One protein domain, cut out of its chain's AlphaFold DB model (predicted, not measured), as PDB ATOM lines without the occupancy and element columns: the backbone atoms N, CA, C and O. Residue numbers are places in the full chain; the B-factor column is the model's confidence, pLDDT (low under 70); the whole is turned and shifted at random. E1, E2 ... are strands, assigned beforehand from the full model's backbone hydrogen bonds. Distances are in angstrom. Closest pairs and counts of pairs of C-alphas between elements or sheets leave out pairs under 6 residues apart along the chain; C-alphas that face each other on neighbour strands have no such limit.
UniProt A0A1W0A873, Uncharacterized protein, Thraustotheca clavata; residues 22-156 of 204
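AT A GLANCE: This is residues 22 to 156 of the 204 residues of an uncharacterized protein of Thraustotheca clavata (UniProt A0A1W0A873). What shape do the strands make? Two antiparallel sheets stand partly face to face: the larger, E6 E5 E4 E3 E9, is strongly twisted and wraps round the smaller, E7 E1 E2 E8, with edge strand E6 coming near E7 and edge strand E9 near E8. Between E7 and E8 a long loop, residues 116 to 134, reaches out to 27 A from the mean of the C-alphas. What is it made of? The printed part has 135 residues, no named helix and nine named strands, E1 to E9 along the chain; the class is all strand, with under half of the residues, 57 of 135, in named elements. It is compact, with a radius of gyration of the C-alphas of 14.8 A and spans of 44 by 32 by 29 A.

HOW THE PARTS SIT: How is the larger sheet paired? E3, residues 50 to 55, E4, residues 61 to 71, E5, residues 77 to 84, and E6, residues 94 to 99, form a meander, each strand the antiparallel neighbour of the one before; N 52 and O 64 are 2.8 A apart, N 81 and O 67 2.8 A, N 96 and O 80 2.8 A. E4 bends by 62 degrees at residue 68. E9, residues 145 to 151, is the antiparallel neighbour of E3, with N 53 and O 148 2.9 A apart. How is the smaller sheet paired? E1, residues 22 to 26, and E2, residues 36 to 40, form a hairpin, with N 23 and O 38 2.8 A apart. E7, residues 110 to 115, is the antiparallel neighbour of E1, with N 114 and O 22 2.7 A apart, and E8, residues 135 to 137, that of E2, with N 39 and O 135 2.8 A apart. Where do the sheets come closest? The closest C-alphas of E6 and E7 are those of Thr 99 and Lys 112, 5.6 A apart; those of E8 and E9 are Ser 135 and Val 149, 6.7 A apart. E1 and E4 are apart.

IN THESE COORDINATES: Where do the strands begin and end? E1 begins at C-alpha 22, (-19.508, -19.415, -14.676), and E9 ends at C-alpha 151, (-24.109, -10.157, -28.686). Which are longest? E4 measures 29.5 A from first to last C-alpha, E5 21.1 A and E9 19.4 A; E8 measures 6.9 A.

THE WHOLE: How far does it reach? The two C-alphas farthest apart are those of Asp 58 and Thr 122, at 45.8 A. Is anything broken or uncertain? The printed part has no cut, and the link from E7 to E8 is long, with 19 residues. The mean pLDDT of the printed part is 83.3, and residues 115 to 133 are under 70.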
ATOM      1  N   VAL A  22     -18.393 -20.013 -15.418       83.50
ATOM      2  CA  VAL A  22     -19.508 -19.415 -14.676       83.50
ATOM      3  C   VAL A  22     -18.945 -18.631 -13.510       83.50
ATOM      4  O   VAL A  22     -18.191 -19.178 -12.717       83.50
ATOM      5  N   SER A  23     -19.311 -17.363 -13.373       87.44
ATOM      6  CA  SER A  23     -18.983 -16.587 -12.181       87.44
ATOM      7  C   SER A  23     -20.170 -16.501 -11.240       87.44
ATOM      8  O   SER A  23     -21.281 -16.193 -11.675       87.44
ATOM      9  N   LYS A  24     -19.929 -16.697  -9.943       89.25
ATOM     10  CA  LYS A  24     -20.921 -16.459  -8.884       89.25
ATOM     11  C   LYS A  24     -20.513 -15.272  -8.035       89.25
ATOM     12  O   LYS A  24     -19.387 -15.244  -7.538       89.25
ATOM     13  N   SER A  25     -21.431 -14.327  -7.853       90.38
ATOM     14  CA  SER A  25     -21.191 -13.085  -7.120       90.38
ATOM     15  C   SER A  25     -21.917 -13.041  -5.770       90.38
ATOM     16  O   SER A  25     -22.987 -13.625  -5.598       90.38
ATOM     17  N   SER A  26     -21.328 -12.352  -4.791       91.00
ATOM     18  CA  SER A  26     -21.894 -12.151  -3.444       91.00
ATOM     19  C   SER A  26     -21.381 -10.856  -2.800       91.00
ATOM     20  O   SER A  26     -20.343 -10.328  -3.209       91.00
ATOM     21  N   ASN A  27     -22.068 -10.371  -1.762       87.81
ATOM     22  CA  ASN A  27     -21.577  -9.264  -0.927       87.81
ATOM     23  C   ASN A  27     -20.604  -9.725   0.181       87.81
ATOM     24  O   ASN A  27     -19.827  -8.913   0.675       87.81
ATOM     25  N   GLU A  28     -20.627 -11.007   0.571       81.75
ATOM     26  CA  GLU A  28     -20.053 -11.477   1.849       81.75
ATOM     27  C   GLU A  28     -18.871 -12.458   1.722       81.75
ATOM     28  O   GLU A  28     -18.602 -13.246   2.622       81.75
ATOM     29  N   GLY A  29     -18.120 -12.438   0.619       83.12
ATOM     30  CA  GLY A  29     -16.909 -13.269   0.497       83.12
ATOM     31  C   GLY A  29     -17.147 -14.773   0.370       83.12
ATOM     32  O   GLY A  29     -16.189 -15.541   0.376       83.12
ATOM     33  N   THR A  30     -18.399 -15.200   0.218       87.19
ATOM     34  CA  THR A  30     -18.789 -16.603   0.017       87.19
ATOM     35  C   THR A  30     -18.817 -16.996  -1.462       87.19
ATOM     36  O   THR A  30     -18.621 -18.166  -1.799       87.19
ATOM     37  N   CYS A  31     -19.042 -16.025  -2.357       88.88
ATOM     38  CA  CYS A  31     -19.263 -16.234  -3.791       88.88
ATOM     39  C   CYS A  31     -20.318 -17.323  -4.056       88.88
ATOM     40  O   CYS A  31     -20.129 -18.225  -4.876       88.88
ATOM     41  N   ASP A  32     -21.413 -17.270  -3.303       88.81
ATOM     42  CA  ASP A  32     -22.521 -18.229  -3.345       88.81
ATOM     43  C   ASP A  32     -23.531 -17.966  -4.473       88.81
ATOM     44  O   ASP A  32     -24.375 -18.815  -4.751       88.81
ATOM     45  N   GLY A  33     -23.422 -16.824  -5.155       88.00
ATOM     46  CA  GLY A  33     -24.346 -16.413  -6.209       88.00
ATOM     47  C   GLY A  33     -25.536 -15.603  -5.695       88.00
ATOM     48  O   GLY A  33     -26.456 -15.347  -6.468       88.00
ATOM     49  N   SER A  34     -25.526 -15.167  -4.430       89.56
ATOM     50  CA  SER A  34     -26.546 -14.289  -3.832       89.56
ATOM     51  C   SER A  34     -26.753 -12.966  -4.579       89.56
ATOM     52  O   SER A  34     -27.825 -12.373  -4.467       89.56
ATOM     53  N   LEU A  35     -25.770 -12.522  -5.369       89.69
ATOM     54  CA  LEU A  35     -25.891 -11.362  -6.258       89.69
ATOM     55  C   LEU A  35     -26.094 -11.712  -7.734       89.69
ATOM     56  O   LEU A  35     -26.413 -10.831  -8.530       89.69
ATOM     57  N   GLY A  36     -25.916 -12.974  -8.108       89.69
ATOM     58  CA  GLY A  36     -26.067 -13.432  -9.478       89.69
ATOM     59  C   GLY A  36     -25.101 -14.543  -9.862       89.69
ATOM     60  O   GLY A  36     -24.065 -14.777  -9.235       89.69
ATOM     61  N   THR A  37     -25.469 -15.233 -10.933       89.06
ATOM     62  CA  THR A  37     -24.642 -16.226 -11.618       89.06
ATOM     63  C   THR A  37     -24.543 -15.826 -13.083       89.06
ATOM     64  O   THR A  37     -25.552 -15.494 -13.698       89.06
ATOM     65  N   HIS A  38     -23.343 -15.835 -13.652       88.44
ATOM     66  CA  HIS A  38     -23.109 -15.388 -15.027       88.44
ATOM     67  C   HIS A  38     -22.276 -16.424 -15.773       88.44
ATOM     68  O   HIS A  38     -21.154 -16.713 -15.377       88.44
ATOM     69  N   THR A  39     -22.834 -16.976 -16.848       85.12
ATOM     70  CA  THR A  39     -22.152 -17.868 -17.792       85.12
ATOM     71  C   THR A  39     -21.529 -17.048 -18.915       85.12
ATOM     72  O   THR A  39     -22.242 -16.419 -19.705       85.12
ATOM     73  N   TRP A  40     -20.201 -17.045 -18.983       86.38
ATOM     74  CA  TRP A  40     -19.432 -16.238 -19.924       86.38
ATOM     75  C   TRP A  40     -19.159 -16.998 -21.227       86.38
ATOM     76  O   TRP A  40     -18.812 -18.182 -21.173       86.38
ATOM     77  N   PRO A  41     -19.266 -16.336 -22.394       80.62
ATOM     78  CA  PRO A  41     -18.845 -16.937 -23.649       80.62
ATOM     79  C   PRO A  41     -17.314 -16.982 -23.721       80.62
ATOM     80  O   PRO A  41     -16.621 -16.074 -23.259       80.62
ATOM     81  N   LEU A  42     -16.791 -18.056 -24.308       77.94
ATOM     82  CA  LEU A  42     -15.361 -18.325 -24.435       77.94
ATOM     83  C   LEU A  42     -15.014 -18.745 -25.856       77.94
ATOM     84  O   LEU A  42     -15.871 -19.218 -26.598       77.94
ATOM     85  N   GLY A  43     -13.747 -18.561 -26.229       75.94
ATOM     86  CA  GLY A  43     -13.288 -18.806 -27.600       75.94
ATOM     87  C   GLY A  43     -13.849 -17.810 -28.619       75.94
ATOM     88  O   GLY A  43     -13.797 -18.078 -29.814       75.94
ATOM     89  N   VAL A  44     -14.391 -16.686 -28.148       80.81
ATOM     90  CA  VAL A  44     -14.845 -15.568 -28.978       80.81
ATOM     91  C   VAL A  44     -13.687 -14.616 -29.274       80.81
ATOM     92  O   VAL A  44     -12.718 -14.547 -28.515       80.81
ATOM     93  N   ASP A  45     -13.786 -13.868 -30.371       86.25
ATOM     94  CA  ASP A  45     -12.797 -12.850 -30.725       86.25
ATOM     95  C   ASP A  45     -12.690 -11.753 -29.658       86.25
ATOM     96  O   ASP A  45     -13.658 -11.420 -28.977       86.25
ATOM     97  N   ALA A  46     -11.526 -11.107 -29.552       86.62
ATOM     98  CA  ALA A  46     -11.314 -10.038 -28.570       86.62
ATOM     99  C   ALA A  46     -12.272  -8.840 -28.755       86.62
ATOM    100  O   ALA A  46     -12.575  -8.139 -27.787       86.62
ATOM    101  N   SER A  47     -12.757  -8.621 -29.983       89.50
ATOM    102  CA  SER A  47     -13.750  -7.597 -30.326       89.50
ATOM    103  C   SER A  47     -15.192  -7.998 -30.014       89.50
ATOM    104  O   SER A  47     -16.077  -7.154 -30.129       89.50
ATOM    105  N   TYR A  48     -15.444  -9.259 -29.654       91.06
ATOM    106  CA  TYR A  48     -16.764  -9.715 -29.247       91.06
ATOM    107  C   TYR A  48     -17.225  -8.925 -28.022       91.06
ATOM    108  O   TYR A  48     -16.510  -8.837 -27.019       91.06
ATOM    109  N   CYS A  49     -18.434  -8.376 -28.097       94.06
ATOM    110  CA  CYS A  49     -19.065  -7.695 -26.981       94.06
ATOM    111  C   CYS A  49     -20.225  -8.527 -26.431       94.06
ATOM    112  O   CYS A  49     -21.252  -8.706 -27.086       94.06
ATOM    113  N   HIS A  50     -20.063  -8.999 -25.197       93.19
ATOM    114  CA  HIS A  50     -21.110  -9.634 -24.408       93.19
ATOM    115  C   HIS A  50     -21.885  -8.575 -23.627       93.19
ATOM    116  O   HIS A  50     -21.338  -8.013 -22.681       93.19
ATOM    117  N   GLY A  51     -23.138  -8.305 -23.977       94.50
ATOM    118  CA  GLY A  51     -23.996  -7.368 -23.253       94.50
ATOM    119  C   GLY A  51     -25.060  -8.071 -22.418       94.50
ATOM    120  O   GLY A  51     -25.517  -9.161 -22.747       94.50
ATOM    121  N   TRP A  52     -25.507  -7.433 -21.341       94.31
ATOM    122  CA  TRP A  52     -26.701  -7.847 -20.616       94.31
ATOM    123  C   TRP A  52     -27.399  -6.661 -19.959       94.31
ATOM    124  O   TRP A  52     -26.789  -5.639 -19.628       94.31
ATOM    125  N   SER A  53     -28.703  -6.803 -19.755       94.88
ATOM    126  CA  SER A  53     -29.491  -5.854 -18.981       94.88
ATOM    127  C   SER A  53     -30.521  -6.545 -18.112       94.88
ATOM    128  O   SER A  53     -30.980  -7.644 -18.419       94.88
ATOM    129  N   ALA A  54     -30.902  -5.869 -17.036       93.19
ATOM    130  CA  ALA A  54     -31.937  -6.303 -16.113       93.19
ATOM    131  C   ALA A  54     -32.620  -5.075 -15.502       93.19
ATOM    132  O   ALA A  54     -32.027  -3.999 -15.448       93.19
ATOM    133  N   THR A  55     -33.857  -5.233 -15.049       93.75
ATOM    134  CA  THR A  55     -34.643  -4.171 -14.403       93.75
ATOM    135  C   THR A  55     -34.953  -4.570 -12.962       93.75
ATOM    136  O   THR A  55     -35.421  -5.687 -12.750       93.75
ATOM    137  N   ASP A  56     -34.691  -3.706 -11.979       91.75
ATOM    138  CA  ASP A  56     -35.126  -3.942 -10.589       91.75
ATOM    139  C   ASP A  56     -36.619  -3.605 -10.379       91.75
ATOM    140  O   ASP A  56     -37.320  -3.196 -11.309       91.75
ATOM    141  N   ASN A  57     -37.134  -3.768  -9.154       90.81
ATOM    142  CA  ASN A  57     -38.538  -3.435  -8.848       90.81
ATOM    143  C   ASN A  57     -38.853  -1.945  -8.911       90.81
ATOM    144  O   ASN A  57     -40.021  -1.583  -9.043       90.81
ATOM    145  N   ASP A  58     -37.838  -1.097  -8.768       92.69
ATOM    146  CA  ASP A  58     -38.000   0.352  -8.809       92.69
ATOM    147  C   ASP A  58     -38.035   0.853 -10.266       92.69
ATOM    148  O   ASP A  58     -38.247   2.037 -10.526       92.69
ATOM    149  N   GLY A  59     -37.874  -0.057 -11.235       91.31
ATOM    150  CA  GLY A  59     -37.876   0.235 -12.661       91.31
ATOM    151  C   GLY A  59     -36.521   0.711 -13.184       91.31
ATOM    152  O   GLY A  59     -36.437   1.116 -14.348       91.31
ATOM    153  N   ASN A  60     -35.460   0.657 -12.373       94.38
ATOM    154  CA  ASN A  60     -34.123   1.020 -12.820       94.38
ATOM    155  C   ASN A  60     -33.585  -0.069 -13.740       94.38
ATOM    156  O   ASN A  60     -33.526  -1.247 -13.383       94.38
ATOM    157  N   VAL A  61     -33.154   0.343 -14.931       94.31
ATOM    158  CA  VAL A  61     -32.561  -0.559 -15.917       94.31
ATOM    159  C   VAL A  61     -31.048  -0.518 -15.784       94.31
ATOM    160  O   VAL A  61     -30.405   0.487 -16.091       94.31
ATOM    161  N   PHE A  62     -30.474  -1.646 -15.397       93.56
ATOM    162  CA  PHE A  62     -29.038  -1.854 -15.385       93.56
ATOM    163  C   PHE A  62     -28.601  -2.391 -16.736       93.56
ATOM    164  O   PHE A  62     -29.225  -3.300 -17.284       93.56
ATOM    165  N   LYS A  63     -27.527  -1.821 -17.275       95.75
ATOM    166  CA  LYS A  63     -26.935  -2.227 -18.549       95.75
ATOM    167  C   LYS A  63     -25.453  -2.405 -18.352       95.75
ATOM    168  O   LYS A  63     -24.787  -1.508 -17.837       95.75
ATOM    169  N   TYR A  64     -24.954  -3.534 -18.802       95.75
ATOM    170  CA  TYR A  64     -23.560  -3.881 -18.681       95.75
ATOM    171  C   TYR A  64     -23.107  -4.593 -19.938       95.75
ATOM    172  O   TYR A  64     -23.898  -5.229 -20.639       95.75
ATOM    173  N   SER A  65     -21.819  -4.491 -20.217       96.38
ATOM    174  CA  SER A  65     -21.205  -5.287 -21.260       96.38
ATOM    175  C   SER A  65     -19.759  -5.603 -20.934       96.38
ATOM    176  O   SER A  65     -19.168  -5.045 -20.003       96.38
ATOM    177  N   ALA A  66     -19.201  -6.554 -21.671       95.56
ATOM    178  CA  ALA A  66     -17.828  -6.972 -21.528       95.56
ATOM    179  C   ALA A  66     -17.223  -7.430 -22.855       95.56
ATOM    180  O   ALA A  66     -17.902  -8.040 -23.676       95.56
ATOM    181  N   SER A  67     -15.931  -7.174 -23.026       95.31
ATOM    182  CA  SER A  67     -15.135  -7.610 -24.178       95.31
ATOM    183  C   SER A  67     -13.797  -8.186 -23.720       95.31
ATOM    184  O   SER A  67     -13.513  -8.222 -22.517       95.31
ATOM    185  N   ASN A  68     -12.961  -8.622 -24.669       92.81
ATOM    186  CA  ASN A  68     -11.662  -9.235 -24.382       92.81
ATOM    187  C   ASN A  68     -11.783 -10.402 -23.382       92.81
ATOM    188  O   ASN A  68     -11.045 -10.480 -22.400       92.81
ATOM    189  N   LEU A  69     -12.794 -11.244 -23.605       88.44
ATOM    190  CA  LEU A  69     -13.174 -12.346 -22.733       88.44
ATOM    191  C   LEU A  69     -12.185 -13.490 -22.906       88.44
ATOM    192  O   LEU A  69     -12.109 -14.099 -23.974       88.44
ATOM    193  N   GLY A  70     -11.427 -13.801 -21.865       84.12
ATOM    194  CA  GLY A  70     -10.442 -14.861 -21.975       84.12
ATOM    195  C   GLY A  70      -9.750 -15.184 -20.672       84.12
ATOM    196  O   GLY A  70     -10.049 -14.645 -19.615       84.12
ATOM    197  N   CYS A  71      -8.806 -16.103 -20.750       81.38
ATOM    198  CA  CYS A  71      -7.989 -16.499 -19.617       81.38
ATOM    199  C   CYS A  71      -6.690 -15.698 -19.638       81.38
ATOM    200  O   CYS A  71      -6.155 -15.402 -20.710       81.38
ATOM    201  N   ASN A  72      -6.154 -15.369 -18.465       84.75
ATOM    202  CA  ASN A  72      -4.793 -14.851 -18.390       84.75
ATOM    203  C   ASN A  72      -3.766 -15.912 -18.847       84.75
ATOM    204  O   ASN A  72      -4.071 -17.093 -19.008       84.75
ATOM    205  N   SER A  73      -2.522 -15.486 -19.071       82.19
ATOM    206  CA  SER A  73      -1.481 -16.319 -19.688       82.19
ATOM    207  C   SER A  73      -1.135 -17.592 -18.910       82.19
ATOM    208  O   SER A  73      -0.746 -18.587 -19.519       82.19
ATOM    209  N   ASP A  74      -1.269 -17.573 -17.583       80.56
ATOM    210  CA  ASP A  74      -1.021 -18.724 -16.706       80.56
ATOM    211  C   ASP A  74      -2.290 -19.556 -16.419       80.56
ATOM    212  O   ASP A  74      -2.214 -20.592 -15.764       80.56
ATOM    213  N   ASN A  75      -3.438 -19.160 -16.981       75.12
ATOM    214  CA  ASN A  75      -4.754 -19.784 -16.826       75.12
ATOM    215  C   ASN A  75      -5.278 -19.844 -15.382       75.12
ATOM    216  O   ASN A  75      -6.092 -20.715 -15.072       75.12
ATOM    217  N   THR A  76      -4.841 -18.935 -14.511       78.00
ATOM    218  CA  THR A  76      -5.286 -18.856 -13.109       78.00
ATOM    219  C   THR A  76      -6.507 -17.958 -12.902       78.00
ATOM    220  O   THR A  76      -7.186 -18.064 -11.875       78.00
ATOM    221  N   ALA A  77      -6.805 -17.085 -13.867       82.88
ATOM    222  CA  ALA A  77      -7.915 -16.147 -13.803       82.88
ATOM    223  C   ALA A  77      -8.608 -15.980 -15.158       82.88
ATOM    224  O   ALA A  77      -7.973 -15.975 -16.219       82.88
ATOM    225  N   PHE A  78      -9.918 -15.756 -15.104       86.38
ATOM    226  CA  PHE A  78     -10.662 -15.200 -16.224       86.38
ATOM    227  C   PHE A  78     -10.518 -13.678 -16.196       86.38
ATOM    228  O   PHE A  78     -10.676 -13.053 -15.146       86.38
ATOM    229  N   VAL A  79     -10.190 -13.093 -17.341       89.81
ATOM    230  CA  VAL A  79      -9.968 -11.664 -17.543       89.81
ATOM    231  C   VAL A  79     -10.950 -11.137 -18.579       89.81
ATOM    232  O   VAL A  79     -11.307 -11.826 -19.535       89.81
ATOM    233  N   TYR A  80     -11.398  -9.905 -18.372       92.62
ATOM    234  CA  TYR A  80     -12.312  -9.225 -19.279       92.62
ATOM    235  C   TYR A  80     -12.208  -7.713 -19.115       92.62
ATOM    236  O   TYR A  80     -11.749  -7.204 -18.091       92.62
ATOM    237  N   THR A  81     -12.660  -6.973 -20.119       95.56
ATOM    238  CA  THR A  81     -12.885  -5.531 -20.009       95.56
ATOM    239  C   THR A  81     -14.359  -5.303 -19.729       95.56
ATOM    240  O   THR A  81     -15.190  -5.720 -20.522       95.56
ATOM    241  N   PHE A  82     -14.690  -4.658 -18.615       94.81
ATOM    242  CA  PHE A  82     -16.057  -4.368 -18.196       94.81
ATOM    243  C   PHE A  82     -16.486  -2.957 -18.584       94.81
ATOM    244  O   PHE A  82     -15.744  -1.999 -18.370       94.81
ATOM    245  N   TYR A  83     -17.720  -2.823 -19.054       95.81
ATOM    246  CA  TYR A  83     -18.327  -1.571 -19.482       95.81
ATOM    247  C   TYR A  83     -19.619  -1.354 -18.703       95.81
ATOM    248  O   TYR A  83     -20.549  -2.162 -18.755       95.81
ATOM    249  N   ASN A  84     -19.674  -0.247 -17.967       93.56
ATOM    250  CA  ASN A  84     -20.870   0.139 -17.232       93.56
ATOM    251  C   ASN A  84     -21.820   0.949 -18.126       93.56
ATOM    252  O   ASN A  84     -21.373   1.719 -18.982       93.56
ATOM    253  N   SER A  85     -23.122   0.805 -17.889       94.12
ATOM    254  CA  SER A  85     -24.196   1.557 -18.550       94.12
ATOM    255  C   SER A  85     -24.251   1.418 -20.082       94.12
ATOM    256  O   SER A  85     -24.766   2.304 -20.761       94.12
ATOM    257  N   SER A  86     -23.748   0.315 -20.643       95.25
ATOM    258  CA  SER A  86     -23.725   0.038 -22.090       95.25
ATOM    259  C   SER A  86     -23.899  -1.458 -22.350       95.25
ATOM    260  O   SER A  86     -23.416  -2.264 -21.563       95.25
ATOM    261  N   ILE A  87     -24.573  -1.819 -23.449       95.12
ATOM    262  CA  ILE A  87     -24.762  -3.211 -23.915       95.12
ATOM    263  C   ILE A  87     -23.836  -3.587 -25.088       95.12
ATOM    264  O   ILE A  87     -23.860  -4.722 -25.553       95.12
ATOM    265  N   ASP A  88     -23.071  -2.624 -25.595       94.19
ATOM    266  CA  ASP A  88     -22.367  -2.676 -26.879       94.19
ATOM    267  C   ASP A  88     -20.882  -2.297 -26.761       94.19
ATOM    268  O   ASP A  88     -20.222  -2.062 -27.770       94.19
ATOM    269  N   CYS A  89     -20.343  -2.240 -25.538       96.00
ATOM    270  CA  CYS A  89     -18.933  -1.961 -25.266       96.00
ATOM    271  C   CYS A  89     -18.441  -0.609 -25.826       96.00
ATOM    272  O   CYS A  89     -17.241  -0.407 -26.011       96.00
ATOM    273  N   SER A  90     -19.358   0.331 -26.083       93.19
ATOM    274  CA  SER A  90     -19.062   1.650 -26.660       93.19
ATOM    275  C   SER A  90     -18.509   2.663 -25.649       93.19
ATOM    276  O   SER A  90     -18.001   3.718 -26.034       93.19
ATOM    277  N   THR A  91     -18.603   2.370 -24.349       93.44
ATOM    278  CA  THR A  91     -18.153   3.263 -23.272       93.44
ATOM    279  C   THR A  91     -16.703   2.990 -22.861       93.44
ATOM    280  O   THR A  91     -16.012   2.135 -23.412       93.44
ATOM    281  N   LYS A  92     -16.189   3.740 -21.879       95.00
ATOM    282  CA  LYS A  92     -14.857   3.482 -21.326       95.00
ATOM    283  C   LYS A  92     -14.876   2.208 -20.477       95.00
ATOM    284  O   LYS A  92     -15.531   2.170 -19.437       95.00
ATOM    285  N   GLY A  93     -14.110   1.214 -20.910       93.62
ATOM    286  CA  GLY A  93     -13.955  -0.050 -20.204       93.62
ATOM    287  C   GLY A  93     -12.968   0.003 -19.032       93.62
ATOM    288  O   GLY A  93     -12.060   0.839 -18.994       93.62
ATOM    289  N   VAL A  94     -13.128  -0.923 -18.088       94.44
ATOM    290  CA  VAL A  94     -12.207  -1.176 -16.970       94.44
ATOM    291  C   VAL A  94     -11.799  -2.645 -16.988       94.44
ATOM    292  O   VAL A  94     -12.656  -3.519 -17.076       94.44
ATOM    293  N   GLY A  95     -10.499  -2.926 -16.902       93.12
ATOM    294  CA  GLY A  95     -10.000  -4.297 -16.810       93.12
ATOM    295  C   GLY A  95     -10.429  -4.960 -15.500       93.12
ATOM    296  O   GLY A  95     -10.240  -4.396 -14.423       93.12
ATOM    297  N   MET A  96     -10.995  -6.156 -15.605       91.81
ATOM    298  CA  MET A  96     -11.509  -6.954 -14.501       91.81
ATOM    299  C   MET A  96     -10.967  -8.378 -14.592       91.81
ATOM    300  O   MET A  96     -10.581  -8.857 -15.661       91.81
ATOM    301  N   ASN A  97     -10.945  -9.058 -13.451       90.12
ATOM    302  CA  ASN A  97     -10.655 -10.476 -13.386       90.12
ATOM    303  C   ASN A  97     -11.367 -11.125 -12.199       90.12
ATOM    304  O   ASN A  97     -11.738 -10.446 -11.240       90.12
ATOM    305  N   PHE A  98     -11.532 -12.440 -12.277       87.00
ATOM    306  CA  PHE A  98     -11.838 -13.275 -11.124       87.00
ATOM    307  C   PHE A  98     -11.115 -14.621 -11.249       87.00
ATOM    308  O   PHE A  98     -10.847 -15.125 -12.342       87.00
ATOM    309  N   THR A  99     -10.772 -15.184 -10.097       84.19
ATOM    310  CA  THR A  99     -10.030 -16.441  -9.941       84.19
ATOM    311  C   THR A  99     -10.969 -17.600  -9.618       84.19
ATOM    312  O   THR A  99     -12.146 -17.391  -9.333       84.19
ATOM    313  N   LEU A 100     -10.457 -18.834  -9.605       77.88
ATOM    314  CA  LEU A 100     -11.194 -19.993  -9.071       77.88
ATOM    315  C   LEU A 100     -11.457 -19.878  -7.554       77.88
ATOM    316  O   LEU A 100     -12.398 -20.470  -7.028       77.88
ATOM    317  N   SER A 101     -10.644 -19.097  -6.840       83.38
ATOM    318  CA  SER A 101     -10.900 -18.700  -5.456       83.38
ATOM    319  C   SER A 101     -11.810 -17.474  -5.391       83.38
ATOM    320  O   SER A 101     -11.725 -16.576  -6.228       83.38
ATOM    321  N   CYS A 102     -12.650 -17.420  -4.356       87.50
ATOM    322  CA  CYS A 102     -13.505 -16.270  -4.091       87.50
ATOM    323  C   CYS A 102     -12.667 -15.049  -3.700       87.50
ATOM    324  O   CYS A 102     -11.932 -15.087  -2.712       87.50
ATOM    325  N   ALA A 103     -12.778 -13.973  -4.477       87.94
ATOM    326  CA  ALA A 103     -11.987 -12.764  -4.287       87.94
ATOM    327  C   ALA A 103     -12.834 -11.506  -4.486       87.94
ATOM    328  O   ALA A 103     -13.779 -11.483  -5.275       87.94
ATOM    329  N   ARG A 104     -12.484 -10.435  -3.764       86.81
ATOM    330  CA  ARG A 104     -13.140  -9.132  -3.900       86.81
ATOM    331  C   ARG A 104     -12.691  -8.457  -5.192       86.81
ATOM    332  O   ARG A 104     -11.506  -8.207  -5.388       86.81
ATOM    333  N   THR A 105     -13.650  -8.104  -6.031       84.81
ATOM    334  CA  THR A 105     -13.446  -7.311  -7.244       84.81
ATOM    335  C   THR A 105     -13.336  -5.812  -6.920       84.81
ATOM    336  O   THR A 105     -13.782  -5.372  -5.851       84.81
ATOM    337  N   PRO A 106     -12.838  -4.979  -7.856       82.19
ATOM    338  CA  PRO A 106     -12.823  -3.518  -7.710       82.19
ATOM    339  C   PRO A 106     -14.186  -2.868  -7.418       82.19
ATOM    340  O   PRO A 106     -14.233  -1.743  -6.929       82.19
ATOM    341  N   ARG A 107     -15.304  -3.562  -7.682       78.81
ATOM    342  CA  ARG A 107     -16.664  -3.085  -7.374       78.81
ATOM    343  C   ARG A 107     -17.151  -3.460  -5.973       78.81
ATOM    344  O   ARG A 107     -18.335  -3.319  -5.694       78.81
ATOM    345  N   ASN A 108     -16.273  -3.957  -5.102       84.56
ATOM    346  CA  ASN A 108     -16.622  -4.465  -3.768       84.56
ATOM    347  C   ASN A 108     -17.590  -5.656  -3.779       84.56
ATOM    348  O   ASN A 108     -18.259  -5.913  -2.786       84.56
ATOM    349  N   ILE A 109     -17.626  -6.395  -4.885       87.56
ATOM    350  CA  ILE A 109     -18.383  -7.637  -5.028       87.56
ATOM    351  C   ILE A 109     -17.388  -8.785  -4.988       87.56
ATOM    352  O   ILE A 109     -16.328  -8.688  -5.606       87.56
ATOM    353  N   PHE A 110     -17.708  -9.860  -4.282       88.56
ATOM    354  CA  PHE A 110     -16.890 -11.064  -4.287       88.56
ATOM    355  C   PHE A 110     -17.339 -11.993  -5.401       88.56
ATOM    356  O   PHE A 110     -18.519 -12.339  -5.451       88.56
ATOM    357  N   GLU A 111     -16.409 -12.392  -6.266       88.88
ATOM    358  CA  GLU A 111     -16.666 -13.270  -7.408       88.88
ATOM    359  C   GLU A 111     -15.680 -14.446  -7.422       88.88
ATOM    360  O   GLU A 111     -14.522 -14.312  -7.018       88.88
ATOM    361  N   LYS A 112     -16.151 -15.612  -7.874       85.56
ATOM    362  CA  LYS A 112     -15.314 -16.780  -8.185       85.56
ATOM    363  C   LYS A 112     -15.715 -17.352  -9.537       85.56
ATOM    364  O   LYS A 112     -16.908 -17.372  -9.840       85.56
ATOM    365  N   ALA A 113     -14.746 -17.860 -10.287       82.94
ATOM    366  CA  ALA A 113     -14.974 -18.738 -11.424       82.94
ATOM    367  C   ALA A 113     -15.327 -20.147 -10.932       82.94
ATOM    368  O   ALA A 113     -14.672 -20.692 -10.045       82.94
ATOM    369  N   GLU A 114     -16.314 -20.762 -11.563       75.88
ATOM    370  CA  GLU A 114     -16.562 -22.191 -11.514       75.88
ATOM    371  C   GLU A 114     -16.093 -22.811 -12.827       75.88
ATOM    372  O   GLU A 114     -16.452 -22.367 -13.921       75.88
ATOM    373  N   SER A 115     -15.241 -23.818 -12.670       68.62
ATOM    374  CA  SER A 115     -14.698 -24.633 -13.740       68.62
ATOM    375  C   SER A 115     -15.695 -25.717 -14.122       68.62
ATOM    376  O   SER A 115     -16.129 -26.491 -13.268       68.62
ATOM    377  N   PHE A 116     -16.003 -25.819 -15.413       59.59
ATOM    378  CA  PHE A 116     -16.608 -27.013 -15.990       59.59
ATOM    379  C   PHE A 116     -15.568 -27.922 -16.659       59.59
ATOM    380  O   PHE A 116     -15.844 -28.454 -17.716       59.59
ATOM    381  N   ASP A 117     -14.382 -28.160 -16.087       56.97
ATOM    382  CA  ASP A 117     -13.397 -29.093 -16.690       56.97
ATOM    383  C   ASP A 117     -13.966 -30.510 -16.910       56.97
ATOM    384  O   ASP A 117     -13.475 -31.267 -17.741       56.97
ATOM    385  N   CYS A 118     -15.033 -30.872 -16.189       48.16
ATOM    386  CA  CYS A 118     -15.794 -32.106 -16.384       48.16
ATOM    387  C   CYS A 118     -16.774 -32.071 -17.575       48.16
ATOM    388  O   CYS A 118     -17.506 -33.038 -17.792       48.16
ATOM    389  N   CYS A 119     -16.774 -30.994 -18.362       52.66
ATOM    390  CA  CYS A 119     -17.410 -30.891 -19.670       52.66
ATOM    391  C   CYS A 119     -16.681 -31.751 -20.708       52.66
ATOM    392  O   CYS A 119     -16.148 -31.268 -21.708       52.66
ATOM    393  N   ASP A 120     -16.664 -33.062 -20.495       52.62
ATOM    394  CA  ASP A 120     -16.252 -33.984 -21.536       52.62
ATOM    395  C   ASP A 120     -17.311 -33.974 -22.647       52.62
ATOM    396  O   ASP A 120     -18.400 -34.539 -22.499       52.62
ATOM    397  N   ARG A 121     -16.957 -33.333 -23.773       50.06
ATOM    398  CA  ARG A 121     -17.745 -33.266 -25.018       50.06
ATOM    399  C   ARG A 121     -18.104 -34.630 -25.598       50.06
ATOM    400  O   ARG A 121     -18.957 -34.703 -26.478       50.06
ATOM    401  N   THR A 122     -17.441 -35.686 -25.144       45.12
ATOM    402  CA  THR A 122     -17.642 -37.060 -25.600       45.12
ATOM    403  C   THR A 122     -18.427 -37.916 -24.605       45.12
ATOM    404  O   THR A 122     -18.842 -39.020 -24.963       45.12
ATOM    405  N   SER A 123     -18.696 -37.426 -23.388       47.22
ATOM    406  CA  SER A 123     -19.422 -38.209 -22.382       47.22
ATOM    407  C   SER A 123     -20.935 -38.189 -22.613       47.22
ATOM    408  O   SER A 123     -21.525 -37.174 -22.976       47.22
ATOM    409  N   ALA A 124     -21.615 -39.299 -22.319       46.59
ATOM    410  CA  ALA A 124     -23.081 -39.366 -22.361       46.59
ATOM    411  C   ALA A 124     -23.768 -38.444 -21.320       46.59
ATOM    412  O   ALA A 124     -24.958 -38.163 -21.432       46.59
ATOM    413  N   SER A 125     -23.012 -37.936 -20.338       45.41
ATOM    414  CA  SER A 125     -23.441 -36.960 -19.324       45.41
ATOM    415  C   SER A 125     -23.366 -35.502 -19.814       45.41
ATOM    416  O   SER A 125     -23.661 -34.577 -19.054       45.41
ATOM    417  N   PHE A 126     -22.987 -35.286 -21.082       44.00
ATOM    418  CA  PHE A 126     -22.792 -33.977 -21.715       44.00
ATOM    419  C   PHE A 126     -24.040 -33.079 -21.738       44.00
ATOM    420  O   PHE A 126     -23.909 -31.877 -21.933       44.00
ATOM    421  N   GLY A 127     -25.239 -33.603 -21.462       43.72
ATOM    422  CA  GLY A 127     -26.463 -32.795 -21.357       43.72
ATOM    423  C   GLY A 127     -26.404 -31.664 -20.315       43.72
ATOM    424  O   GLY A 127     -27.181 -30.721 -20.412       43.72
ATOM    425  N   ASN A 128     -25.463 -31.725 -19.362       45.59
ATOM    426  CA  ASN A 128     -25.215 -30.669 -18.369       45.59
ATOM    427  C   ASN A 128     -24.007 -29.781 -18.712       45.59
ATOM    428  O   ASN A 128     -23.738 -28.801 -18.014       45.59
ATOM    429  N   CYS A 129     -23.265 -30.126 -19.768       48.53
ATOM    430  CA  CYS A 129     -22.182 -29.312 -20.279       48.53
ATOM    431  C   CYS A 129     -22.738 -28.250 -21.218       48.53
ATOM    432  O   CYS A 129     -22.744 -28.343 -22.447       48.53
ATOM    433  N   ASN A 130     -23.211 -27.200 -20.584       50.66
ATOM    434  CA  ASN A 130     -23.692 -26.031 -21.256       50.66
ATOM    435  C   ASN A 130     -22.481 -25.152 -21.618       50.66
ATOM    436  O   ASN A 130     -22.214 -24.146 -20.970       50.66
ATOM    437  N   MET A 131     -21.786 -25.453 -22.729       49.06
ATOM    438  CA  MET A 131     -21.102 -24.407 -23.528       49.06
ATOM    439  C   MET A 131     -22.140 -23.452 -24.163       49.06
ATOM    440  O   MET A 131     -21.977 -22.970 -25.281       49.06
ATOM    441  N   THR A 132     -23.288 -23.291 -23.507       53.91
ATOM    442  CA  THR A 132     -24.488 -22.672 -24.037       53.91
ATOM    443  C   THR A 132     -24.302 -21.187 -24.147       53.91
ATOM    444  O   THR A 132     -23.517 -20.591 -23.409       53.91
ATOM    445  N   ALA A 133     -25.110 -20.625 -25.043       65.19
ATOM    446  CA  ALA A 133     -25.401 -19.213 -25.168       65.19
ATOM    447  C   ALA A 133     -25.193 -18.459 -23.845       65.19
ATOM    448  O   ALA A 133     -25.653 -18.912 -22.785       65.19
ATOM    449  N   PRO A 134     -24.482 -17.329 -23.901       76.38
ATOM    450  CA  PRO A 134     -24.121 -16.613 -22.702       76.38
ATOM    451  C   PRO A 134     -25.385 -16.230 -21.932       76.38
ATOM    452  O   PRO A 134     -26.431 -15.928 -22.510       76.38
ATOM    453  N   SER A 135     -25.310 -16.305 -20.611       82.31
ATOM    454  CA  SER A 135     -26.480 -16.140 -19.755       82.31
ATOM    455  C   SER A 135     -26.103 -15.485 -18.446       82.31
ATOM    456  O   SER A 135     -24.969 -15.564 -17.980       82.31
ATOM    457  N   ILE A 136     -27.088 -14.850 -17.839       86.62
ATOM    458  CA  ILE A 136     -26.990 -14.328 -16.491       86.62
ATOM    459  C   ILE A 136     -28.270 -14.709 -15.756       86.62
ATOM    460  O   ILE A 136     -29.322 -14.876 -16.364       86.62
ATOM    461  N   SER A 137     -28.191 -14.911 -14.455       87.94
ATOM    462  CA  SER A 137     -29.352 -15.137 -13.611       87.94
ATOM    463  C   SER A 137     -29.162 -14.419 -12.290       87.94
ATOM    464  O   SER A 137     -28.042 -14.219 -11.815       87.94
ATOM    465  N   TYR A 138     -30.280 -14.018 -11.703       88.44
ATOM    466  CA  TYR A 138     -30.328 -13.328 -10.426       88.44
ATOM    467  C   TYR A 138     -31.236 -14.115  -9.482       88.44
ATOM    468  O   TYR A 138     -32.275 -14.612  -9.924       88.44
ATOM    469  N   PRO A 139     -30.886 -14.240  -8.193       87.56
ATOM    470  CA  PRO A 139     -31.794 -14.814  -7.211       87.56
ATOM    471  C   PRO A 139     -33.108 -14.032  -7.122       87.56
ATOM    472  O   PRO A 139     -33.122 -12.802  -7.197       87.56
ATOM    473  N   ASN A 140     -34.211 -14.741  -6.863       85.50
ATOM    474  CA  ASN A 140     -35.543 -14.137  -6.715       85.50
ATOM    475  C   ASN A 140     -35.599 -13.059  -5.619       85.50
ATOM    476  O   ASN A 140     -36.424 -12.153  -5.695       85.50
ATOM    477  N   SER A 141     -34.715 -13.124  -4.616       86.69
ATOM    478  CA  SER A 141     -34.596 -12.111  -3.561       86.69
ATOM    479  C   SER A 141     -34.238 -10.721  -4.093       86.69
ATOM    480  O   SER A 141     -34.635  -9.729  -3.487       86.69
ATOM    481  N   LEU A 142     -33.536 -10.639  -5.228       86.12
ATOM    482  CA  LEU A 142     -33.200  -9.376  -5.892       86.12
ATOM    483  C   LEU A 142     -34.335  -8.862  -6.780       86.12
ATOM    484  O   LEU A 142     -34.317  -7.700  -7.170       86.12
ATOM    485  N   LYS A 143     -35.319  -9.724  -7.082       88.44
ATOM    486  CA  LYS A 143     -36.505  -9.415  -7.890       88.44
ATOM    487  C   LYS A 143     -36.154  -8.682  -9.198       88.44
ATOM    488  O   LYS A 143     -36.770  -7.688  -9.571       88.44
ATOM    489  N   MET A 144     -35.125  -9.176  -9.882       89.44
ATOM    490  CA  MET A 144     -34.728  -8.662 -11.189       89.44
ATOM    491  C   MET A 144     -35.675  -9.213 -12.259       89.44
ATOM    492  O   MET A 144     -36.001 -10.399 -12.265       89.44
ATOM    493  N   SER A 145     -36.087  -8.358 -13.186       90.06
ATOM    494  CA  SER A 145     -36.978  -8.668 -14.303       90.06
ATOM    495  C   SER A 145     -36.370  -8.200 -15.626       90.06
ATOM    496  O   SER A 145     -35.311  -7.566 -15.654       90.06
ATOM    497  N   LYS A 146     -37.036  -8.515 -16.744       88.38
ATOM    498  CA  LYS A 146     -36.663  -8.070 -18.101       88.38
ATOM    499  C   LYS A 146     -35.203  -8.365 -18.428       88.38
ATOM    500  O   LYS A 146     -34.500  -7.543 -19.012       88.38
ATOM    501  N   LEU A 147     -34.757  -9.548 -18.017       90.81
ATOM    502  CA  LEU A 147     -33.413  -9.994 -18.299       90.81
ATOM    503  C   LEU A 147     -33.223 -10.178 -19.805       90.81
ATOM    504  O   LEU A 147     -33.973 -10.914 -20.450       90.81
ATOM    505  N   GLN A 148     -32.203  -9.518 -20.341       92.38
ATOM    506  CA  GLN A 148     -31.833  -9.589 -21.747       92.38
ATOM    507  C   GLN A 148     -30.329  -9.784 -21.883       92.38
ATOM    508  O   GLN A 148     -29.554  -9.202 -21.126       92.38
ATOM    509  N   VAL A 149     -29.929 -10.595 -22.860       91.25
ATOM    510  CA  VAL A 149     -28.532 -10.830 -23.220       91.25
ATOM    511  C   VAL A 149     -28.310 -10.376 -24.657       91.25
ATOM    512  O   VAL A 149     -29.172 -10.568 -25.516       91.25
ATOM    513  N   TYR A 150     -27.162  -9.758 -24.905       92.50
ATOM    514  CA  TYR A 150     -26.794  -9.176 -26.184       92.50
ATOM    515  C   TYR A 150     -25.447  -9.709 -26.658       92.50
ATOM    516  O   TYR A 150     -24.522  -9.906 -25.871       92.50
ATOM    517  N   GLU A 151     -25.332  -9.854 -27.966       90.50
ATOM    518  CA  GLU A 151     -24.109 -10.157 -28.686       90.50
ATOM    519  C   GLU A 151     -23.849  -9.007 -29.656       90.50
ATOM    520  O   GLU A 151     -24.664  -8.718 -30.532       90.50
ATOM    521  N   ASN A 152     -22.726  -8.311 -29.478       91.31
ATOM    522  CA  ASN A 152     -22.333  -7.170 -30.309       91.31
ATOM    523  C   ASN A 152     -23.438  -6.097 -30.410       91.31
ATOM    524  O   ASN A 152     -23.692  -5.534 -31.472       91.31
ATOM    525  N   GLY A 153     -24.131  -5.848 -29.292       88.56
ATOM    526  CA  GLY A 153     -25.249  -4.903 -29.196       88.56
ATOM    527  C   GLY A 153     -26.591  -5.418 -29.737       88.56
ATOM    528  O   GLY A 153     -27.614  -4.766 -29.527       88.56
ATOM    529  N   ALA A 154     -26.631  -6.585 -30.385       91.06
ATOM    530  CA  ALA A 154     -27.859  -7.215 -30.864       91.06
ATOM    531  C   ALA A 154     -28.423  -8.192 -29.822       91.06
ATOM    532  O   ALA A 154     -27.674  -8.898 -29.160       91.06
ATOM    533  N   LEU A 155     -29.746  -8.247 -29.666       89.50
ATOM    534  CA  LEU A 155     -30.391  -9.143 -28.700       89.50
ATOM    535  C   LEU A 155     -30.206 -10.615 -29.111       89.50
ATOM    536  O   LEU A 155     -30.550 -10.993 -30.232       89.50
ATOM    537  N   CYS A 156     -29.732 -11.458 -28.192       84.19
ATOM    538  CA  CYS A 156     -29.584 -12.892 -28.435       84.19
ATOM    539  C   CYS A 156     -30.952 -13.587 -28.491       84.19
ATOM    540  O   CYS A 156     -31.820 -13.347 -27.644       84.19
TER     541      CYS A 156